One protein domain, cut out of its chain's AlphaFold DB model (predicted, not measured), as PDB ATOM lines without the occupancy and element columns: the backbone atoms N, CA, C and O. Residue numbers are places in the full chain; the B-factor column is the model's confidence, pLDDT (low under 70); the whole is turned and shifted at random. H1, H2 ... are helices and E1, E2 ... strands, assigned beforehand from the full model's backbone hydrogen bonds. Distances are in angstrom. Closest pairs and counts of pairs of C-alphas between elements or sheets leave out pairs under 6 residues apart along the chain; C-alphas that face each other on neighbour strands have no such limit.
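AT A GLANCE: This is residues 5 to 101 of the 105 residues of an uncharacterized protein of Fusarium oxysporum (UniProt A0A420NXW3). What shape? There is little regular structure: H3 forms one side of a loose frame of loops, H1, H2 and parallel E1 and E2 the other. How large? The 97 printed residues, 36 in named elements, mostly helix, span 46 by 37 by 16 A, with radius of gyration of the C-alphas 16.0 A.

HOW THE PARTS SIT: Which helices meet? H1, residues 8 to 14, and H2, residues 19 to 22, are close but not clearly touching; C-alphas 11 and 22 are closest, 6.8 A. H3, residues 81 to 99, is apart from both. And the strands? N 41 of E1, residues 40 to 42, is 2.9 A, within hydrogen-bond range, from O 60 of E2, residues 60 to 62.

IN THESE COORDINATES: Where does H1 begin? C-alpha 8 is at (179.354, 171.422, 287.685). And H3's end? It ends, after 27.1 A, at C-alpha 99, (213.276, 197.406, 291.130).

THE WHOLE: Long links? Those after H2, E1 and E2 are. Any low pLDDT? Residues 5 to 6, 14 to 20 and 47 to 49 are under 70.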
ATOM      1  N   ASP A   5     188.911 173.979 290.845       67.19
ATOM      2  CA  ASP A   5     188.001 173.494 289.815       67.19
ATOM      3  C   ASP A   5     186.617 174.120 290.012       67.19
ATOM      4  O   ASP A   5     186.070 174.149 291.116       67.19
ATOM      5  N   LEU A   6     186.010 174.583 288.923       67.00
ATOM      6  CA  LEU A   6     184.625 175.045 288.948       67.00
ATOM      7  C   LEU A   6     183.655 173.941 289.386       67.00
ATOM      8  O   LEU A   6     183.838 172.763 289.090       67.00
ATOM      9  N   THR A   7     182.547 174.332 290.012       76.81
ATOM     10  CA  THR A   7     181.411 173.428 290.244       76.81
ATOM     11  C   THR A   7     180.751 173.024 288.922       76.81
ATOM     12  O   THR A   7     180.825 173.744 287.923       76.81
ATOM     13  N   ASP A   8     180.024 171.906 288.904       76.44
ATOM     14  CA  ASP A   8     179.354 171.422 287.685       76.44
ATOM     15  C   ASP A   8     178.345 172.431 287.115       76.44
ATOM     16  O   ASP A   8     178.207 172.573 285.900       76.44
ATOM     17  N   THR A   9     177.675 173.200 287.979       77.06
ATOM     18  CA  THR A   9     176.785 174.287 287.557       77.06
ATOM     19  C   THR A   9     177.549 175.398 286.837       77.06
ATOM     20  O   THR A   9     177.104 175.853 285.784       77.06
ATOM     21  N   GLN A  10     178.708 175.810 287.356       72.19
ATOM     22  CA  GLN A  10     179.549 176.825 286.716       72.19
ATOM     23  C   GLN A  10     180.138 176.318 285.392       72.19
ATOM     24  O   GLN A  10     180.131 177.052 284.404       72.19
ATOM     25  N   ARG A  11     180.551 175.043 285.321       71.19
ATOM     26  CA  ARG A  11     180.987 174.412 284.061       71.19
ATOM     27  C   ARG A  11     179.899 174.459 282.987       71.19
ATOM     28  O   ARG A  11     180.174 174.786 281.834       71.19
ATOM     29  N   ASN A  12     178.650 174.189 283.369       72.69
ATOM     30  CA  ASN A  12     177.510 174.207 282.449       72.69
ATOM     31  C   ASN A  12     177.180 175.611 281.910       72.69
ATOM     32  O   ASN A  12     176.701 175.724 280.782       72.69
ATOM     33  N   ILE A  13     177.453 176.672 282.678       75.81
ATOM     34  CA  ILE A  13     177.301 178.063 282.216       75.81
ATOM     35  C   ILE A  13     178.337 178.388 281.138       75.81
ATOM     36  O   ILE A  13     178.003 179.017 280.132       75.81
ATOM     37  N   LEU A  14     179.576 177.938 281.337       68.56
ATOM     38  CA  LEU A  14     180.690 178.254 280.452       68.56
ATOM     39  C   LEU A  14     180.595 177.546 279.088       68.56
ATOM     40  O   LEU A  14     181.004 178.131 278.095       68.56
ATOM     41  N   ARG A  15     179.916 176.390 278.979       62.84
ATOM     42  CA  ARG A  15     179.851 175.546 277.755       62.84
ATOM     43  C   ARG A  15     181.220 174.893 277.429       62.84
ATOM     44  O   ARG A  15     182.252 175.349 277.912       62.84
ATOM     45  N   PRO A  16     181.265 173.786 276.656       56.59
ATOM     46  CA  PRO A  16     182.518 173.057 276.422       56.59
ATOM     47  C   PRO A  16     183.529 173.832 275.552       56.59
ATOM     48  O   PRO A  16     183.145 174.695 274.768       56.59
ATOM     49  N   ASN A  17     184.811 173.437 275.644       54.88
ATOM     50  CA  ASN A  17     185.977 173.955 274.895       54.88
ATOM     51  C   ASN A  17     186.529 175.339 275.292       54.88
ATOM     52  O   ASN A  17     187.058 176.048 274.441       54.88
ATOM     53  N   LEU A  18     186.482 175.704 276.574       65.25
ATOM     54  CA  LEU A  18     187.057 176.958 277.082       65.25
ATOM     55  C   LEU A  18     188.400 176.796 277.825       65.25
ATOM     56  O   LEU A  18     188.706 177.611 278.669       65.25
ATOM     57  N   GLY A  19     189.226 175.775 277.577       64.94
ATOM     58  CA  GLY A  19     190.573 175.705 278.190       64.94
ATOM     59  C   GLY A  19     190.597 175.874 279.727       64.94
ATOM     60  O   GLY A  19     189.789 175.255 280.422       64.94
ATOM     61  N   ASP A  20     191.484 176.734 280.246       67.94
ATOM     62  CA  ASP A  20     191.690 176.982 281.690       67.94
ATOM     63  C   ASP A  20     190.609 177.870 282.339       67.94
ATOM     64  O   ASP A  20     190.710 178.243 283.509       67.94
ATOM     65  N   TRP A  21     189.503 178.161 281.644       81.12
ATOM     66  CA  TRP A  21     188.340 178.805 282.268       81.12
ATOM     67  C   TRP A  21     187.710 177.947 283.377       81.12
ATOM     68  O   TRP A  21     186.915 178.453 284.163       81.12
ATOM     69  N   TYR A  22     188.063 176.663 283.475       78.75
ATOM     70  CA  TYR A  22     187.618 175.789 284.560       78.75
ATOM     71  C   TYR A  22     188.388 175.952 285.870       78.75
ATOM     72  O   TYR A  22     187.917 175.451 286.890       78.75
ATOM     73  N   GLN A  23     189.510 176.670 285.852       85.06
ATOM     74  CA  GLN A  23     190.281 177.012 287.039       85.06
ATOM     75  C   GLN A  23     189.991 178.455 287.458       85.06
ATOM     76  O   GLN A  23     189.740 179.329 286.623       85.06
ATOM     77  N   ASN A  24     189.970 178.702 288.765       86.50
ATOM     78  CA  ASN A  24     189.760 180.028 289.342       86.50
ATOM     79  C   ASN A  24     190.458 180.161 290.705       86.50
ATOM     80  O   ASN A  24     190.949 179.177 291.262       86.50
ATOM     81  N   ASP A  25     190.512 181.380 291.229       88.75
ATOM     82  CA  ASP A  25     191.025 181.711 292.568       88.75
ATOM     83  C   ASP A  25     189.899 181.901 293.607       88.75
ATOM     84  O   ASP A  25     190.073 182.587 294.606       88.75
ATOM     85  N   GLY A  26     188.716 181.340 293.363       89.38
ATOM     86  CA  GLY A  26     187.506 181.551 294.160       89.38
ATOM     87  C   GLY A  26     186.630 182.716 293.678       89.38
ATOM     88  O   GLY A  26     185.464 182.787 294.071       89.38
ATOM     89  N   ALA A  27     187.137 183.599 292.803       90.50
ATOM     90  CA  ALA A  27     186.380 184.744 292.282       90.50
ATOM     91  C   ALA A  27     186.492 184.928 290.762       90.50
ATOM     92  O   ALA A  27     185.481 185.140 290.088       90.50
ATOM     93  N   VAL A  28     187.703 184.850 290.210       89.94
ATOM     94  CA  VAL A  28     187.988 185.127 288.798       89.94
ATOM     95  C   VAL A  28     188.573 183.875 288.145       89.94
ATOM     96  O   VAL A  28     189.333 183.135 288.762       89.94
ATOM     97  N   ASN A  29     188.211 183.597 286.891       89.12
ATOM     98  CA  ASN A  29     188.786 182.475 286.149       89.12
ATOM     99  C   ASN A  29     190.247 182.754 285.782       89.12
ATOM    100  O   ASN A  29     190.591 183.872 285.402       89.12
ATOM    101  N   THR A  30     191.088 181.727 285.822       87.75
ATOM    102  CA  THR A  30     192.528 181.815 285.546       87.75
ATOM    103  C   THR A  30     192.840 182.426 284.192       87.75
ATOM    104  O   THR A  30     193.692 183.312 284.106       87.75
ATOM    105  N   GLU A  31     192.095 182.024 283.161       87.31
ATOM    106  CA  GLU A  31     192.229 182.575 281.810       87.31
ATOM    107  C   GLU A  31     191.981 184.096 281.774       87.31
ATOM    108  O   GLU A  31     192.601 184.821 281.005       87.31
ATOM    109  N   SER A  32     191.126 184.618 282.660       90.12
ATOM    110  CA  SER A  32     190.810 186.048 282.730       90.12
ATOM    111  C   SER A  32     191.874 186.881 283.462       90.12
ATOM    112  O   SER A  32     191.763 188.108 283.485       90.12
ATOM    113  N   MET A  33     192.888 186.259 284.074       91.12
ATOM    114  CA  MET A  33     193.883 186.962 284.901       91.12
ATOM    115  C   MET A  33     195.188 187.293 284.174       91.12
ATOM    116  O   MET A  33     195.936 188.153 284.628       91.12
ATOM    117  N   MET A  34     195.496 186.616 283.065       89.69
ATOM    118  CA  MET A  34     196.776 186.792 282.360       89.69
ATOM    119  C   MET A  34     196.878 188.106 281.569       89.69
ATOM    120  O   MET A  34     197.975 188.518 281.192       89.69
ATOM    121  N   GLY A  35     195.743 188.766 281.335       90.50
ATOM    122  CA  GLY A  35     195.609 189.964 280.514       90.50
ATOM    123  C   GLY A  35     194.703 189.730 279.298       90.50
ATOM    124  O   GLY A  35     194.259 188.609 279.059       90.50
ATOM    125  N   PRO A  36     194.390 190.787 278.532       91.25
ATOM    126  CA  PRO A  36     193.506 190.691 277.378       91.25
ATOM    127  C   PRO A  36     194.128 189.870 276.243       91.25
ATOM    128  O   PRO A  36     195.304 190.035 275.904       91.25
ATOM    129  N   GLU A  37     193.310 189.022 275.621       86.12
ATOM    130  CA  GLU A  37     193.710 188.155 274.513       86.12
ATOM    131  C   GLU A  37     194.411 188.946 273.392       86.12
ATOM    132  O   GLU A  37     193.994 190.043 273.015       86.12
ATOM    133  N   GLY A  38     195.517 188.400 272.874       85.94
ATOM    134  CA  GLY A  38     196.337 189.036 271.835       85.94
ATOM    135  C   GLY A  38     197.375 190.052 272.334       85.94
ATOM    136  O   GLY A  38     198.207 190.485 271.539       85.94
ATOM    137  N   TYR A  39     197.384 190.396 273.629       89.75
ATOM    138  CA  TYR A  39     198.334 191.355 274.224       89.75
ATOM    139  C   TYR A  39     199.223 190.757 275.326       89.75
ATOM    140  O   TYR A  39     199.943 191.496 276.007       89.75
ATOM    141  N   VAL A  40     199.183 189.436 275.514       91.31
ATOM    142  CA  VAL A  40     199.897 188.732 276.588       91.31
ATOM    143  C   VAL A  40     201.130 188.007 276.054       91.31
ATOM    144  O   VAL A  40     201.052 187.318 275.039       91.31
ATOM    145  N   LYS A  41     202.252 188.116 276.772       90.12
ATOM    146  CA  LYS A  41     203.479 187.336 276.554       90.12
ATOM    147  C   LYS A  41     203.807 186.491 277.776       90.12
ATOM    148  O   LYS A  41     203.657 186.954 278.910       90.12
ATOM    149  N   LYS A  42     204.281 185.262 277.575       88.31
ATOM    150  CA  LYS A  42     204.729 184.400 278.679       88.31
ATOM    151  C   LYS A  42     206.119 184.812 279.133       88.31
ATOM    152  O   LYS A  42     206.975 185.100 278.306       88.31
ATOM    153  N   ILE A  43     206.396 184.745 280.436       83.94
ATOM    154  CA  ILE A  43     207.738 185.043 280.964       83.94
ATOM    155  C   ILE A  43     208.841 184.146 280.366       83.94
ATOM    156  O   ILE A  43     209.986 184.564 280.282       83.94
ATOM    157  N   SER A  44     208.509 182.947 279.877       81.50
ATOM    158  CA  SER A  44     209.447 182.077 279.150       81.50
ATOM    159  C   SER A  44     209.955 182.671 277.831       81.50
ATOM    160  O   SER A  44     210.947 182.198 277.290       81.50
ATOM    161  N   GLU A  45     209.262 183.674 277.291       78.75
ATOM    162  CA  GLU A  45     209.669 184.427 276.100       78.75
ATOM    163  C   GLU A  45     210.630 185.575 276.444       78.75
ATOM    164  O   GLU A  45     211.148 186.236 275.545       78.75
ATOM    165  N   LEU A  46     210.873 185.823 277.734       74.00
ATOM    166  CA  LEU A  46     211.858 186.784 278.202       74.00
ATOM    167  C   LEU A  46     213.243 186.126 278.130       74.00
ATOM    168  O   LEU A  46     213.646 185.389 279.029       74.00
ATOM    169  N   THR A  47     213.963 186.363 277.033       67.00
ATOM    170  CA  THR A  47     215.320 185.829 276.813       67.00
ATOM    171  C   THR A  47     216.344 186.386 277.802       67.00
ATOM    172  O   THR A  47     217.357 185.749 278.088       67.00
ATOM    173  N   ASP A  48     216.054 187.560 278.352       64.19
ATOM    174  CA  ASP A  48     216.908 188.342 279.219       64.19
ATOM    175  C   ASP A  48     216.043 189.307 280.046       64.19
ATOM    176  O   ASP A  48     215.152 189.974 279.528       64.19
ATOM    177  N   PHE A  49     216.300 189.403 281.358       66.25
ATOM    178  CA  PHE A  49     215.595 190.307 282.291       66.25
ATOM    179  C   PHE A  49     215.939 191.796 282.064       66.25
ATOM    180  O   PHE A  49     215.991 192.596 283.000       66.25
ATOM    181  N   TYR A  50     216.221 192.172 280.820       71.12
ATOM    182  CA  TYR A  50     216.648 193.497 280.417       71.12
ATOM    183  C   TYR A  50     215.428 194.344 280.030       71.12
ATOM    184  O   TYR A  50     215.170 194.622 278.863       71.12
ATOM    185  N   PHE A  51     214.668 194.791 281.034       75.38
ATOM    186  CA  PHE A  51     213.418 195.551 280.850       75.38
ATOM    187  C   PHE A  51     213.580 196.929 280.171       75.38
ATOM    188  O   PHE A  51     212.598 197.639 279.917       75.38
ATOM    189  N   SER A  52     214.818 197.351 279.896       74.69
ATOM    190  CA  SER A  52     215.131 198.538 279.093       74.69
ATOM    191  C   SER A  52     215.036 198.321 277.590       74.69
ATOM    192  O   SER A  52     215.013 199.310 276.860       74.69
ATOM    193  N   ALA A  53     214.968 197.074 277.125       78.00
ATOM    194  CA  ALA A  53     214.797 196.788 275.714       78.00
ATOM    195  C   ALA A  53     213.382 197.190 275.242       78.00
ATOM    196  O   ALA A  53     212.411 197.172 276.006       78.00
ATOM    197  N   ALA A  54     213.247 197.635 273.993       78.25
ATOM    198  CA  ALA A  54     211.967 198.141 273.488       78.25
ATOM    199  C   ALA A  54     210.934 197.008 273.341       78.25
ATOM    200  O   ALA A  54     209.744 197.197 273.588       78.25
ATOM    201  N   GLU A  55     211.415 195.815 273.005       80.00
ATOM    202  CA  GLU A  55     210.673 194.575 272.817       80.00
ATOM    203  C   GLU A  55     210.048 194.017 274.104       80.00
ATOM    204  O   GLU A  55     209.147 193.173 274.025       80.00
ATOM    205  N   THR A  56     210.483 194.501 275.276       81.25
ATOM    206  CA  THR A  56     209.964 194.066 276.578       81.25
ATOM    207  C   THR A  56     208.832 194.942 277.122       81.25
ATOM    208  O   THR A  56     208.313 194.672 278.207       81.25
ATOM    209  N   ARG A  57     208.442 196.002 276.400       84.12
ATOM    210  CA  ARG A  57     207.438 196.996 276.821       84.12
ATOM    211  C   ARG A  57     206.160 196.900 275.986       84.12
ATOM    212  O   ARG A  57     206.190 196.443 274.851       84.12
ATOM    213  N   GLY A  58     205.042 197.384 276.533       86.38
ATOM    214  CA  GLY A  58     203.763 197.482 275.810       86.38
ATOM    215  C   GLY A  58     202.937 196.192 275.755       86.38
ATOM    216  O   GLY A  58     201.962 196.135 275.012       86.38
ATOM    217  N   PHE A  59     203.302 195.181 276.545       88.00
ATOM    218  CA  PHE A  59     202.590 193.907 276.650       88.00
ATOM    219  C   PHE A  59     202.273 193.586 278.111       88.00
ATOM    220  O   PHE A  59     202.955 194.061 279.023       88.00
ATOM    221  N   TYR A  60     201.267 192.742 278.321       91.62
ATOM    222  CA  TYR A  60     201.011 192.116 279.613       91.62
ATOM    223  C   TYR A  60     201.928 190.900 279.753       91.62
ATOM    224  O   TYR A  60     201.900 189.994 278.921       91.62
ATOM    225  N   TRP A  61     202.759 190.879 280.791       90.56
ATOM    226  CA  TRP A  61     203.634 189.744 281.073       90.56
ATOM    227  C   TRP A  61     202.930 188.752 281.994       90.56
ATOM    228  O   TRP A  61     202.665 189.051 283.157       90.56
ATOM    229  N   HIS A  62     202.666 187.549 281.487       91.56
ATOM    230  CA  HIS A  62     202.153 186.451 282.291       91.56
ATOM    231  C   HIS A  62     203.304 185.822 283.085       91.56
ATOM    232  O   HIS A  62     204.112 185.056 282.548       91.56
ATOM    233  N   LEU A  63     203.370 186.174 284.372       89.06
ATOM    234  CA  LEU A  63     204.399 185.730 285.323       89.06
ATOM    235  C   LEU A  63     204.151 184.317 285.880       89.06
ATOM    236  O   LEU A  63     204.920 183.843 286.710       89.06
ATOM    237  N   GLY A  64     203.100 183.645 285.411       87.44
ATOM    238  CA  GLY A  64     202.727 182.297 285.816       87.44
ATOM    239  C   GLY A  64     201.432 182.240 286.621       87.44
ATOM    240  O   GLY A  64     200.688 183.213 286.776       87.44
ATOM    241  N   VAL A  65     201.152 181.040 287.120       86.94
ATOM    242  CA  VAL A  65     199.941 180.711 287.864       86.94
ATOM    243  C   VAL A  65     200.339 180.337 289.285       86.94
ATOM    244  O   VAL A  65     201.145 179.437 289.471       86.94
ATOM    245  N   ASN A  66     199.781 181.041 290.268       84.50
ATOM    246  CA  ASN A  66     199.781 180.607 291.660       84.50
ATOM    247  C   ASN A  66     198.538 179.738 291.903       84.50
ATOM    248  O   ASN A  66     197.430 180.186 291.593       84.50
ATOM    249  N   ASP A  67     198.741 178.517 292.393       83.00
ATOM    250  CA  ASP A  67     197.712 177.528 292.725       83.00
ATOM    251  C   ASP A  67     197.586 177.276 294.243       83.00
ATOM    252  O   ASP A  67     196.846 176.390 294.663       83.00
ATOM    253  N   GLN A  68     198.277 178.060 295.075       85.94
ATOM    254  CA  GLN A  68     198.353 177.897 296.534       85.94
ATOM    255  C   GLN A  68     197.567 178.954 297.321       85.94
ATOM    256  O   GLN A  68     197.387 178.793 298.524       85.94
ATOM    257  N   MET A  69     197.128 180.033 296.670       90.38
ATOM    258  CA  MET A  69     196.401 181.147 297.285       90.38
ATOM    259  C   MET A  69     195.105 181.439 296.529       90.38
ATOM    260  O   MET A  69     195.085 181.406 295.293       90.38
ATOM    261  N   ASP A  70     194.042 181.761 297.264       91.31
ATOM    262  CA  ASP A  70     192.789 182.267 296.701       91.31
ATOM    263  C   ASP A  70     192.850 183.785 296.409       91.31
ATOM    264  O   ASP A  70     193.906 184.424 296.492       91.31
ATOM    265  N   HIS A  71     191.727 184.373 295.993       94.00
ATOM    266  CA  HIS A  71     191.638 185.786 295.625       94.00
ATOM    267  C   HIS A  71     191.941 186.744 296.790       94.00
ATOM    268  O   HIS A  71     192.493 187.828 296.589       94.00
ATOM    269  N   LEU A  72     191.550 186.375 298.010       94.06
ATOM    270  CA  LEU A  72     191.642 187.208 299.210       94.06
ATOM    271  C   LEU A  72     192.967 186.998 299.953       94.06
ATOM    272  O   LEU A  72     193.533 187.960 300.490       94.06
ATOM    273  N   ASP A  73     193.513 185.787 299.900       94.12
ATOM    274  CA  ASP A  73     194.835 185.444 300.425       94.12
ATOM    275  C   ASP A  73     195.925 186.365 299.856       94.12
ATOM    276  O   ASP A  73     196.777 186.876 300.592       94.12
ATOM    277  N   GLN A  74     195.844 186.658 298.553       90.44
ATOM    278  CA  GLN A  74     196.807 187.496 297.828       90.44
ATOM    279  C   GLN A  74     196.927 188.921 298.379       90.44
ATOM    280  O   GLN A  74     197.952 189.564 298.168       90.44
ATOM    281  N   ILE A  75     195.908 189.418 299.085       94.00
ATOM    282  CA  ILE A  75     195.885 190.764 299.678       94.00
ATOM    283  C   ILE A  75     195.931 190.743 301.210       94.00
ATOM    284  O   ILE A  75     195.702 191.766 301.857       94.00
ATOM    285  N   GLY A  76     196.245 189.591 301.802       93.06
ATOM    286  CA  GLY A  76     196.447 189.455 303.240       93.06
ATOM    287  C   GLY A  76     195.195 189.129 304.048       93.06
ATOM    288  O   GLY A  76     195.215 189.261 305.271       93.06
ATOM    289  N   VAL A  77     194.108 188.715 303.395       95.00
ATOM    290  CA  VAL A  77     192.899 188.243 304.075       95.00
ATOM    291  C   VAL A  77     192.956 186.720 304.141       95.00
ATOM    292  O   VAL A  77     192.330 186.027 303.354       95.00
ATOM    293  N   TYR A  78     193.730 186.222 305.101       91.69
ATOM    294  CA  TYR A  78     193.928 184.798 305.367       91.69
ATOM    295  C   TYR A  78     193.858 184.519 306.873       91.69
ATOM    296  O   TYR A  78     193.934 185.426 307.704       91.69
ATOM    297  N   ILE A  79     193.731 183.241 307.233       86.31
ATOM    298  CA  ILE A  79     193.743 182.780 308.633       86.31
ATOM    299  C   ILE A  79     194.999 181.947 308.922       86.31
ATOM    300  O   ILE A  79     195.500 181.940 310.047       86.31
ATOM    301  N   GLU A  80     195.528 181.259 307.912       92.38
ATOM    302  CA  GLU A  80     196.670 180.363 308.059       92.38
ATOM    303  C   GLU A  80     198.000 181.108 307.918       92.38
ATOM    304  O   GLU A  80     198.209 181.885 306.988       92.38
ATOM    305  N   GLN A  81     198.937 180.838 308.831       91.44
ATOM    306  CA  GLN A  81     200.253 181.479 308.815       91.44
ATOM    307  C   GLN A  81     201.055 181.137 307.550       91.44
ATOM    308  O   GLN A  81     201.719 182.012 307.007       91.44
ATOM    309  N   GLY A  82     200.952 179.898 307.052       94.81
ATOM    310  CA  GLY A  82     201.643 179.480 305.828       94.81
ATOM    311  C   GLY A  82     201.221 180.299 304.605       94.81
ATOM    312  O   GLY A  82     202.071 180.697 303.813       94.81
ATOM    313  N   THR A  83     199.935 180.640 304.497       93.19
ATOM    314  CA  THR A  83     199.427 181.557 303.468       93.19
ATOM    315  C   THR A  83     200.053 182.945 303.595       93.19
ATOM    316  O   THR A  83     200.420 183.560 302.595       93.19
ATOM    317  N   GLY A  84     200.245 183.421 304.827       94.38
ATOM    318  CA  GLY A  84     200.938 184.677 305.095       94.38
ATOM    319  C   GLY A  84     202.396 184.686 304.642       94.38
ATOM    320  O   GLY A  84     202.831 185.663 304.030       94.38
ATOM    321  N   ASP A  85     203.127 183.597 304.881       96.06
ATOM    322  CA  ASP A  85     204.521 183.453 304.448       96.06
ATOM    323  C   ASP A  85     204.627 183.442 302.907       96.06
ATOM    324  O   ASP A  85     205.462 184.147 302.333       96.06
ATOM    325  N   LEU A  86     203.724 182.722 302.226       94.69
ATOM    326  CA  LEU A  86     203.640 182.696 300.757       94.69
ATOM    327  C   LEU A  86     203.284 184.068 300.169       94.69
ATOM    328  O   LEU A  86     203.876 184.495 299.173       94.69
ATOM    329  N   MET A  87     202.348 184.788 300.792       95.12
ATOM    330  CA  MET A  87     201.989 186.153 300.397       95.12
ATOM    331  C   MET A  87     203.193 187.090 300.546       95.12
ATOM    332  O   MET A  87     203.512 187.841 299.620       95.12
ATOM    333  N   GLN A  88     203.921 187.010 301.663       96.19
ATOM    334  CA  GLN A  88     205.125 187.811 301.874       96.19
ATOM    335  C   GLN A  88     206.182 187.540 300.795       96.19
ATOM    336  O   GLN A  88     206.740 188.486 300.231       96.19
ATOM    337  N   GLU A  89     206.444 186.270 300.482       95.56
ATOM    338  CA  GLU A  89     207.376 185.887 299.421       95.56
ATOM    339  C   GLU A  89     206.937 186.442 298.057       95.56
ATOM    340  O   GLU A  89     207.746 187.038 297.338       95.56
ATOM    341  N   MET A  90     205.648 186.331 297.723       94.75
ATOM    342  CA  MET A  90     205.078 186.887 296.496       94.75
ATOM    343  C   MET A  90     205.341 188.397 296.384       94.75
ATOM    344  O   MET A  90     205.859 188.853 295.360       94.75
ATOM    345  N   TYR A  91     205.054 189.179 297.430       95.94
ATOM    346  CA  TYR A  91     205.294 190.626 297.407       95.94
ATOM    347  C   TYR A  91     206.781 190.987 297.343       95.94
ATOM    348  O   TYR A  91     207.140 191.939 296.646       95.94
ATOM    349  N   LEU A  92     207.663 190.232 298.005       97.00
ATOM    350  CA  LEU A  92     209.114 190.432 297.898       97.00
ATOM    351  C   LEU A  92     209.622 190.159 296.476       97.00
ATOM    352  O   LEU A  92     210.438 190.926 295.954       97.00
ATOM    353  N   ASN A  93     209.110 189.118 295.819       92.19
ATOM    354  CA  ASN A  93     209.441 188.795 294.432       92.19
ATOM    355  C   ASN A  93     208.944 189.875 293.460       92.19
ATOM    356  O   ASN A  93     209.698 190.298 292.580       92.19
ATOM    357  N   ILE A  94     207.719 190.382 293.652       91.94
ATOM    358  CA  ILE A  94     207.177 191.507 292.873       91.94
ATOM    359  C   ILE A  94     208.027 192.764 293.081       91.94
ATOM    360  O   ILE A  94     208.400 193.417 292.108       91.94
ATOM    361  N   ALA A  95     208.383 193.092 294.325       94.19
ATOM    362  CA  ALA A  95     209.234 194.240 294.618       94.19
ATOM    363  C   ALA A  95     210.594 194.114 293.914       94.19
ATOM    364  O   ALA A  95     211.016 195.042 293.225       94.19
ATOM    365  N   ASN A  96     211.242 192.948 294.004       90.19
ATOM    366  CA  ASN A  96     212.502 192.666 293.317       90.19
ATOM    367  C   ASN A  96     212.368 192.854 291.798       90.19
ATOM    368  O   ASN A  96     213.192 193.532 291.188       90.19
ATOM    369  N   LEU A  97     211.298 192.334 291.192       86.62
ATOM    370  CA  LEU A  97     211.018 192.522 289.770       86.62
ATOM    371  C   LEU A  97     210.875 194.008 289.404       86.62
ATOM    372  O   LEU A  97     211.534 194.475 288.477       86.62
ATOM    373  N   ILE A  98     210.067 194.761 290.156       88.19
ATOM    374  CA  ILE A  98     209.817 196.186 289.905       88.19
ATOM    375  C   ILE A  98     211.104 197.007 290.038       88.19
ATOM    376  O   ILE A  98     211.329 197.904 289.231       88.19
ATOM    377  N   THR A  99     211.993 196.684 290.987       88.31
ATOM    378  CA  THR A  99     213.276 197.406 291.130       88.31
ATOM    379  C   THR A  99     214.215 197.261 289.932       88.31
ATOM    380  O   THR A  99     215.125 198.071 289.769       88.31
ATOM    381  N   ARG A 100     214.002 196.249 289.081       83.81
ATOM    382  CA  ARG A 100     214.774 196.031 287.846       83.81
ATOM    383  C   ARG A 100     214.189 196.776 286.651       83.81
ATOM    384  O   ARG A 100     214.808 196.783 285.586       83.81
ATOM    385  N   LEU A 101     213.001 197.362 286.793       84.81
ATOM    386  CA  LEU A 101     212.424 198.169 285.732       84.81
ATOM    387  C   LEU A 101     213.266 199.440 285.558       84.81
ATOM    388  O   LEU A 101     213.641 200.079 286.544       84.81
TER     389      LEU A 101